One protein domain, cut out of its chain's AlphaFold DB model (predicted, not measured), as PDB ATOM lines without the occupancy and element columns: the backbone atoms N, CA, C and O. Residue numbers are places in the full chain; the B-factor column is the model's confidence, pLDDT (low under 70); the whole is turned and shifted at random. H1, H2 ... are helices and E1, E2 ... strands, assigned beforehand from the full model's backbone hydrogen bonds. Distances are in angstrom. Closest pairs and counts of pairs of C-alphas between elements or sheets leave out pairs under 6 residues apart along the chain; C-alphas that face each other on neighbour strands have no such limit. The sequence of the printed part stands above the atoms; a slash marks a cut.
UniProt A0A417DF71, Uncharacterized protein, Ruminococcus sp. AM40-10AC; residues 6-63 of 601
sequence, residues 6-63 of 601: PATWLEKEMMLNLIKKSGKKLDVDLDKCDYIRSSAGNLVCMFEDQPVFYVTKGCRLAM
ATOM      1  N   PRO A   6     114.697 108.462 136.919       87.38
ATOM      2  CA  PRO A   6     113.524 109.095 137.517       87.38
ATOM      3  C   PRO A   6     112.277 108.887 136.643       87.38
ATOM      4  O   PRO A   6     112.366 108.877 135.407       87.38
ATOM      5  N   ALA A   7     111.125 108.670 137.272       84.06
ATOM      6  CA  ALA A   7     109.844 108.589 136.580       84.06
ATOM      7  C   ALA A   7     109.467 109.966 136.011       84.06
ATOM      8  O   ALA A   7     109.749 110.999 136.618       84.06
ATOM      9  N   THR A   8     108.833 109.994 134.840       86.31
ATOM     10  CA  THR A   8     108.301 111.243 134.283       86.31
ATOM     11  C   THR A   8     107.090 111.713 135.087       86.31
ATOM     12  O   THR A   8     106.449 110.933 135.795       86.31
ATOM     13  N   TRP A   9     106.732 112.990 134.946       79.12
ATOM     14  CA  TRP A   9     105.546 113.550 135.598       79.12
ATOM     15  C   TRP A   9     104.263 112.761 135.267       79.12
ATOM     16  O   TRP A   9     103.503 112.423 136.171       79.12
ATOM     17  N   LEU A  10     104.090 112.356 134.003       78.44
ATOM     18  CA  LEU A  10     102.950 111.544 133.554       78.44
ATOM     19  C   LEU A  10     102.942 110.137 134.191       78.44
ATOM     20  O   LEU A  10     101.897 109.619 134.576       78.44
ATOM     21  N   GLU A  11     104.120 109.514 134.331       84.31
ATOM     22  CA  GLU A  11     104.281 108.216 135.004       84.31
ATOM     23  C   GLU A  11     103.935 108.325 136.501       84.31
ATOM     24  O   GLU A  11     103.242 107.455 137.038       84.31
ATOM     25  N   LYS A  12     104.351 109.416 137.162       85.81
ATOM     26  CA  LYS A  12     104.015 109.719 138.562       85.81
ATOM     27  C   LYS A  12     102.508 109.926 138.743       85.81
ATOM     28  O   LYS A  12     101.911 109.316 139.629       85.81
ATOM     29  N   GLU A  13     101.877 110.725 137.886       81.50
ATOM     30  CA  GLU A  13     100.434 110.985 137.941       81.50
ATOM     31  C   GLU A  13      99.613 109.700 137.744       81.50
ATOM     32  O   GLU A  13      98.677 109.422 138.498       81.50
ATOM     33  N   MET A  14     100.015 108.847 136.795       82.06
ATOM     34  CA  MET A  14      99.395 107.537 136.582       82.06
ATOM     35  C   MET A  14      99.486 106.646 137.832       82.06
ATOM     36  O   MET A  14      98.490 106.034 138.225       82.06
ATOM     37  N   MET A  15     100.652 106.581 138.486       84.38
ATOM     38  CA  MET A  15     100.830 105.810 139.725       84.38
ATOM     39  C   MET A  15      99.958 106.337 140.868       84.38
ATOM     40  O   MET A  15      99.330 105.541 141.572       84.38
ATOM     41  N   LEU A  16      99.882 107.660 141.032       83.62
ATOM     42  CA  LEU A  16      99.043 108.312 142.041       83.62
ATOM     43  C   LEU A  16      97.548 108.050 141.797       83.62
ATOM     44  O   LEU A  16      96.793 107.780 142.733       83.62
ATOM     45  N   ASN A  17      97.112 108.048 140.539       81.12
ATOM     46  CA  ASN A  17      95.738 107.710 140.180       81.12
ATOM     47  C   ASN A  17      95.417 106.227 140.425       81.12
ATOM     48  O   ASN A  17      94.331 105.906 140.908       81.12
ATOM     49  N   LEU A  18      96.359 105.320 140.149       81.50
ATOM     50  CA  LEU A  18      96.192 103.886 140.409       81.50
ATOM     51  C   LEU A  18      96.099 103.573 141.907       81.50
ATOM     52  O   LEU A  18      95.237 102.788 142.305       81.50
ATOM     53  N   ILE A  19      96.932 104.197 142.747       82.56
ATOM     54  CA  ILE A  19      96.857 103.987 144.200       82.56
ATOM     55  C   ILE A  19      95.563 104.576 144.780       82.56
ATOM     56  O   ILE A  19      94.886 103.875 145.534       82.56
ATOM     57  N   LYS A  20      95.139 105.775 144.341       80.56
ATOM     58  CA  LYS A  20      93.849 106.378 144.730       80.56
ATOM     59  C   LYS A  20      92.667 105.480 144.355       80.56
ATOM     60  O   LYS A  20      91.826 105.198 145.203       80.56
ATOM     61  N   LYS A  21      92.634 104.961 143.119       79.19
ATOM     62  CA  LYS A  21      91.585 104.032 142.654       79.19
ATOM     63  C   LYS A  21      91.591 102.694 143.392       79.19
ATOM     64  O   LYS A  21      90.543 102.077 143.528       79.19
ATOM     65  N   SER A  22      92.749 102.238 143.870       75.94
ATOM     66  CA  SER A  22      92.850 100.968 144.597       75.94
ATOM     67  C   SER A  22      92.243 101.004 146.005       75.94
ATOM     68  O   SER A  22      92.089  99.948 146.615       75.94
ATOM     69  N   GLY A  23      91.953 102.195 146.548       70.81
ATOM     70  CA  GLY A  23      91.425 102.369 147.907       70.81
ATOM     71  C   GLY A  23      92.393 101.964 149.029       70.81
ATOM     72  O   GLY A  23      92.007 101.943 150.197       70.81
ATOM     73  N   LYS A  24      93.651 101.629 148.710       73.19
ATOM     74  CA  LYS A  24      94.655 101.213 149.696       73.19
ATOM     75  C   LYS A  24      95.182 102.425 150.463       73.19
ATOM     76  O   LYS A  24      95.739 103.341 149.865       73.19
ATOM     77  N   LYS A  25      95.056 102.407 151.794       65.75
ATOM     78  CA  LYS A  25      95.722 103.377 152.673       65.75
ATOM     79  C   LYS A  25      97.207 103.029 152.795       65.75
ATOM     80  O   LYS A  25      97.548 101.881 153.080       65.75
ATOM     81  N   LEU A  26      98.067 104.016 152.562       75.12
ATOM     82  CA  LEU A  26      99.510 103.919 152.768       75.12
ATOM     83  C   LEU A  26      99.887 104.748 153.997       75.12
ATOM     84  O   LEU A  26      99.432 105.880 154.130       75.12
ATOM     85  N   ASP A  27     100.729 104.190 154.866       66.12
ATOM     86  CA  ASP A  27     101.249 104.862 156.071       66.12
ATOM     87  C   ASP A  27     102.460 105.761 155.732       66.12
ATOM     88  O   ASP A  27     103.412 105.851 156.502       66.12
ATOM     89  N   VAL A  28     102.470 106.355 154.532       74.12
ATOM     90  CA  VAL A  28     103.585 107.146 153.992       74.12
ATOM     91  C   VAL A  28     103.035 108.354 153.242       74.12
ATOM     92  O   VAL A  28     102.070 108.236 152.484       74.12
ATOM     93  N   ASP A  29     103.674 109.502 153.443       77.19
ATOM     94  CA  ASP A  29     103.414 110.720 152.682       77.19
ATOM     95  C   ASP A  29     103.974 110.578 151.255       77.19
ATOM     96  O   ASP A  29     105.189 110.529 151.040       77.19
ATOM     97  N   LEU A  30     103.073 110.471 150.277       79.31
ATOM     98  CA  LEU A  30     103.420 110.243 148.873       79.31
ATOM     99  C   LEU A  30     104.171 111.422 148.244       79.31
ATOM    100  O   LEU A  30     104.907 111.218 147.279       79.31
ATOM    101  N   ASP A  31     104.046 112.628 148.802       74.50
ATOM    102  CA  ASP A  31     104.781 113.795 148.309       74.50
ATOM    103  C   ASP A  31     106.269 113.741 148.680       74.50
ATOM    104  O   ASP A  31     107.096 114.357 148.007       74.50
ATOM    105  N   LYS A  32     106.624 112.934 149.688       77.44
ATOM    106  CA  LYS A  32     108.004 112.679 150.133       77.44
ATOM    107  C   LYS A  32     108.624 111.423 149.520       77.44
ATOM    108  O   LYS A  32     109.698 111.007 149.941       77.44
ATOM    109  N   CYS A  33     107.934 110.789 148.574       83.25
ATOM    110  CA  CYS A  33     108.416 109.584 147.915       83.25
ATOM    111  C   CYS A  33     109.159 109.902 146.613       83.25
ATOM    112  O   CYS A  33     108.737 110.755 145.823       83.25
ATOM    113  N   ASP A  34     110.199 109.121 146.341       83.62
ATOM    114  CA  ASP A  34     110.887 109.106 145.059       83.62
ATOM    115  C   ASP A  34     110.206 108.135 144.097       83.62
ATOM    116  O   ASP A  34     109.845 107.008 144.444       83.62
ATOM    117  N   TYR A  35     110.047 108.564 142.848       87.44
ATOM    118  CA  TYR A  35     109.419 107.767 141.800       87.44
ATOM    119  C   TYR A  35     110.450 107.451 140.730       87.44
ATOM    120  O   TYR A  35     110.990 108.351 140.086       87.44
ATOM    121  N   ILE A  36     110.707 106.164 140.514       88.75
ATOM    122  CA  ILE A  36     111.718 105.703 139.562       88.75
ATOM    123  C   ILE A  36     111.149 104.672 138.598       88.75
ATOM    124  O   ILE A  36     110.251 103.894 138.920       88.75
ATOM    125  N   ARG A  37     111.732 104.619 137.405       85.50
ATOM    126  CA  ARG A  37     111.578 103.514 136.469       85.50
ATOM    127  C   ARG A  37     112.772 102.583 136.620       85.50
ATOM    128  O   ARG A  37     113.909 102.987 136.376       85.50
ATOM    129  N   SER A  38     112.521 101.346 137.039       83.38
ATOM    130  CA  SER A  38     113.569 100.346 137.238       83.38
ATOM    131  C   SER A  38     114.148  99.861 135.906       83.38
ATOM    132  O   SER A  38     113.532 100.012 134.848       83.38
ATOM    133  N   SER A  39     115.316  99.216 135.951       77.94
ATOM    134  CA  SER A  39     115.930  98.568 134.781       77.94
ATOM    135  C   SER A  39     115.052  97.463 134.173       77.94
ATOM    136  O   SER A  39     115.111  97.219 132.970       77.94
ATOM    137  N   ALA A  40     114.181  96.847 134.983       76.94
ATOM    138  CA  ALA A  40     113.166  95.887 134.542       76.94
ATOM    139  C   ALA A  40     111.925  96.553 133.904       76.94
ATOM    140  O   ALA A  40     111.002  95.866 133.468       76.94
ATOM    141  N   GLY A  41     111.878  97.888 133.847       78.19
ATOM    142  CA  GLY A  41     110.796  98.660 133.240       78.19
ATOM    143  C   GLY A  41     109.567  98.872 134.128       78.19
ATOM    144  O   GLY A  41     108.579  99.413 133.629       78.19
ATOM    145  N   ASN A  42     109.623  98.487 135.408       84.94
ATOM    146  CA  ASN A  42     108.560  98.735 136.387       84.94
ATOM    147  C   ASN A  42     108.659 100.163 136.933       84.94
ATOM    148  O   ASN A  42     109.761 100.692 137.075       84.94
ATOM    149  N   LEU A  43     107.524 100.759 137.288       87.50
ATOM    150  CA  LEU A  43     107.497 102.036 137.999       87.50
ATOM    151  C   LEU A  43     107.427 101.770 139.505       87.50
ATOM    152  O   LEU A  43     106.538 101.049 139.953       87.50
ATOM    153  N   VAL A  44     108.363 102.307 140.281       89.00
ATOM    154  CA  VAL A  44     108.531 102.015 141.711       89.00
ATOM    155  C   VAL A  44     108.440 103.312 142.507       89.00
ATOM    156  O   VAL A  44     109.080 104.299 142.152       89.00
ATOM    157  N   CYS A  45     107.634 103.291 143.567       86.38
ATOM    158  CA  CYS A  45     107.541 104.346 144.570       86.38
ATOM    159  C   CYS A  45     108.414 103.954 145.767       86.38
ATOM    160  O   CYS A  45     108.220 102.870 146.330       86.38
ATOM    161  N   MET A  46     109.365 104.809 146.126       82.75
ATOM    162  CA  MET A  46     110.365 104.590 147.167       82.75
ATOM    163  C   MET A  46     110.211 105.639 148.270       82.75
ATOM    164  O   MET A  46     110.013 106.813 147.981       82.75
ATOM    165  N   PHE A  47     110.346 105.225 149.525       78.38
ATOM    166  CA  PHE A  47     110.441 106.118 150.678       78.38
ATOM    167  C   PHE A  47     111.604 105.642 151.545       78.38
ATOM    168  O   PHE A  47     111.635 104.464 151.896       78.38
ATOM    169  N   GLU A  48     112.571 106.520 151.833       75.88
ATOM    170  CA  GLU A  48     113.801 106.178 152.579       75.88
ATOM    171  C   GLU A  48     114.473 104.888 152.057       75.88
ATOM    172  O   GLU A  48     114.740 103.947 152.805       75.88
ATOM    173  N   ASP A  49     114.671 104.809 150.737       73.06
ATOM    174  CA  ASP A  49     115.259 103.657 150.034       73.06
ATOM    175  C   ASP A  49     114.506 102.317 150.179       73.06
ATOM    176  O   ASP A  49     115.003 101.266 149.763       73.06
ATOM    177  N   GLN A  50     113.264 102.328 150.674       75.31
ATOM    178  CA  GLN A  50     112.390 101.154 150.711       75.31
ATOM    179  C   GLN A  50     111.242 101.262 149.700       75.31
ATOM    180  O   GLN A  50     110.578 102.300 149.621       75.31
ATOM    181  N   PRO A  51     110.947 100.195 148.929       80.12
ATOM    182  CA  PRO A  51     109.821 100.206 148.010       80.12
ATOM    183  C   PRO A  51     108.510 100.217 148.799       80.12
ATOM    184  O   PRO A  51     108.226  99.304 149.570       80.12
ATOM    185  N   VAL A  52     107.685 101.234 148.566       82.50
ATOM    186  CA  VAL A  52     106.341 101.346 149.146       82.50
ATOM    187  C   VAL A  52     105.353 100.553 148.294       82.50
ATOM    188  O   VAL A  52     104.554  99.780 148.817       82.50
ATOM    189  N   PHE A  53     105.424 100.711 146.968       84.38
ATOM    190  CA  PHE A  53     104.650  99.953 145.980       84.38
ATOM    191  C   PHE A  53     105.286 100.052 144.590       84.38
ATOM    192  O   PHE A  53     106.100 100.939 144.327       84.38
ATOM    193  N   TYR A  54     104.897  99.168 143.671       87.62
ATOM    194  CA  TYR A  54     105.316  99.255 142.272       87.62
ATOM    195  C   TYR A  54     104.188  98.907 141.300       87.62
ATOM    196  O   TYR A  54     103.272  98.144 141.610       87.62
ATOM    197  N   VAL A  55     104.263  99.478 140.101       82.56
ATOM    198  CA  VAL A  55     103.385  99.189 138.970       82.56
ATOM    199  C   VAL A  55     104.190  98.417 137.933       82.56
ATOM    200  O   VAL A  55     105.216  98.878 137.429       82.56
ATOM    201  N   THR A  56     103.732  97.202 137.648       80.50
ATOM    202  CA  THR A  56     104.347  96.336 136.633       80.50
ATOM    203  C   THR A  56     104.104  96.874 135.221       80.50
ATOM    204  O   THR A  56     103.164  97.636 134.999       80.50
ATOM    205  N   LYS A  57     104.893  96.422 134.237       70.50
ATOM    206  CA  LYS A  57     104.717  96.778 132.811       70.50
ATOM    207  C   LYS A  57     103.289  96.531 132.276       70.50
ATOM    208  O   LYS A  57     102.870  97.210 131.350       70.50
ATOM    209  N   GLY A  58     102.535  95.604 132.874       68.44
ATOM    210  CA  GLY A  58     101.120  95.343 132.569       68.44
ATOM    211  C   GLY A  58     100.116  96.208 133.347       68.44
ATOM    212  O   GLY A  58      98.976  95.786 133.520       68.44
ATOM    213  N   CYS A  59     100.540  97.358 133.887       69.19
ATOM    214  CA  CYS A  59      99.725  98.296 134.671       69.19
ATOM    215  C   CYS A  59      99.044  97.692 135.915       69.19
ATOM    216  O   CYS A  59      98.009  98.182 136.363       69.19
ATOM    217  N   ARG A  60      99.626  96.639 136.513       76.12
ATOM    218  CA  ARG A  60      99.137  96.067 137.783       76.12
ATOM    219  C   ARG A  60      99.906  96.632 138.972       76.12
ATOM    220  O   ARG A  60     101.138  96.571 138.980       76.12
ATOM    221  N   LEU A  61      99.165  97.122 139.968       80.44
ATOM    222  CA  LEU A  61      99.674  97.624 141.246       80.44
ATOM    223  C   LEU A  61     100.027  96.462 142.192       80.44
ATOM    224  O   LEU A  61      99.163  95.647 142.520       80.44
ATOM    225  N   ALA A  62     101.264  96.426 142.683       79.44
ATOM    226  CA  ALA A  62     101.760  95.437 143.636       79.44
ATOM    227  C   ALA A  62     102.379  96.108 144.875       79.44
ATOM    228  O   ALA A  62     103.016  97.155 144.778       79.44
ATOM    229  N   MET A  63     102.180  95.485 146.042       75.94
ATOM    230  CA  MET A  63     102.726  95.926 147.331       75.94
ATOM    231  C   MET A  63     103.792  94.922 147.795       75.94
ATOM    232  O   MET A  63     103.499  93.722 147.798       75.94
TER     233      MET A  63
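What this domain is: This is residues 6 to 63 of the 601 residues of an uncharacterized protein of Ruminococcus sp. AM40-10AC (UniProt A0A417DF71). One helix, H1, lies across one face of a small three-stranded sheet, and a loop, residues 22 to 33, leads from it to the sheet. The 58 printed residues, under half in named elements, run H1 E1 E2 E3; the sheet, E1 - E2 - E3, is a meander, each strand the antiparallel neighbour of the one before. The class is mixed, in two layers, helix and sheet; the whole is compact, radius of gyration of the C-alphas 10.3 A, spanning 27 by 24 by 20 A.

How they stand to each other: H1, residues 9 to 21, is on the sheet of E1, residues 34 to 37, E2, residues 43 to 47, and E3, residues 50 to 55, at a height over the sheet of 9.9 A. It runs across the strands, at 74 degrees to E1 on the local plane; the closest C-alphas of H1 and E1 are those of Lys 12 and Tyr 35, 6.6 A. Every O i to N i+4 pair in H1 is within hydrogen-bond range. So are N 36 and O 44, 3.0 A, in the hairpin E1 and E2, and N 45 and O 53, 2.9 A, in the hairpin E2 and E3.

Where its parts are: H1 begins at C-alpha 9 (105.546, 113.550, 135.598) and measures 18.3 A. E1 measures 10.3 A, E2 13.6 A and E3 14.9 A, ending at C-alpha 55 (103.385, 99.189, 138.970).

The domain as a whole: The printed part has no cut; the link H1 to E1 is long. The C-alphas farthest apart, Gly 23 and Ser 39, are 28.1 A apart. The pLDDT is under 70 at residues 25, 27 and 58 to 59.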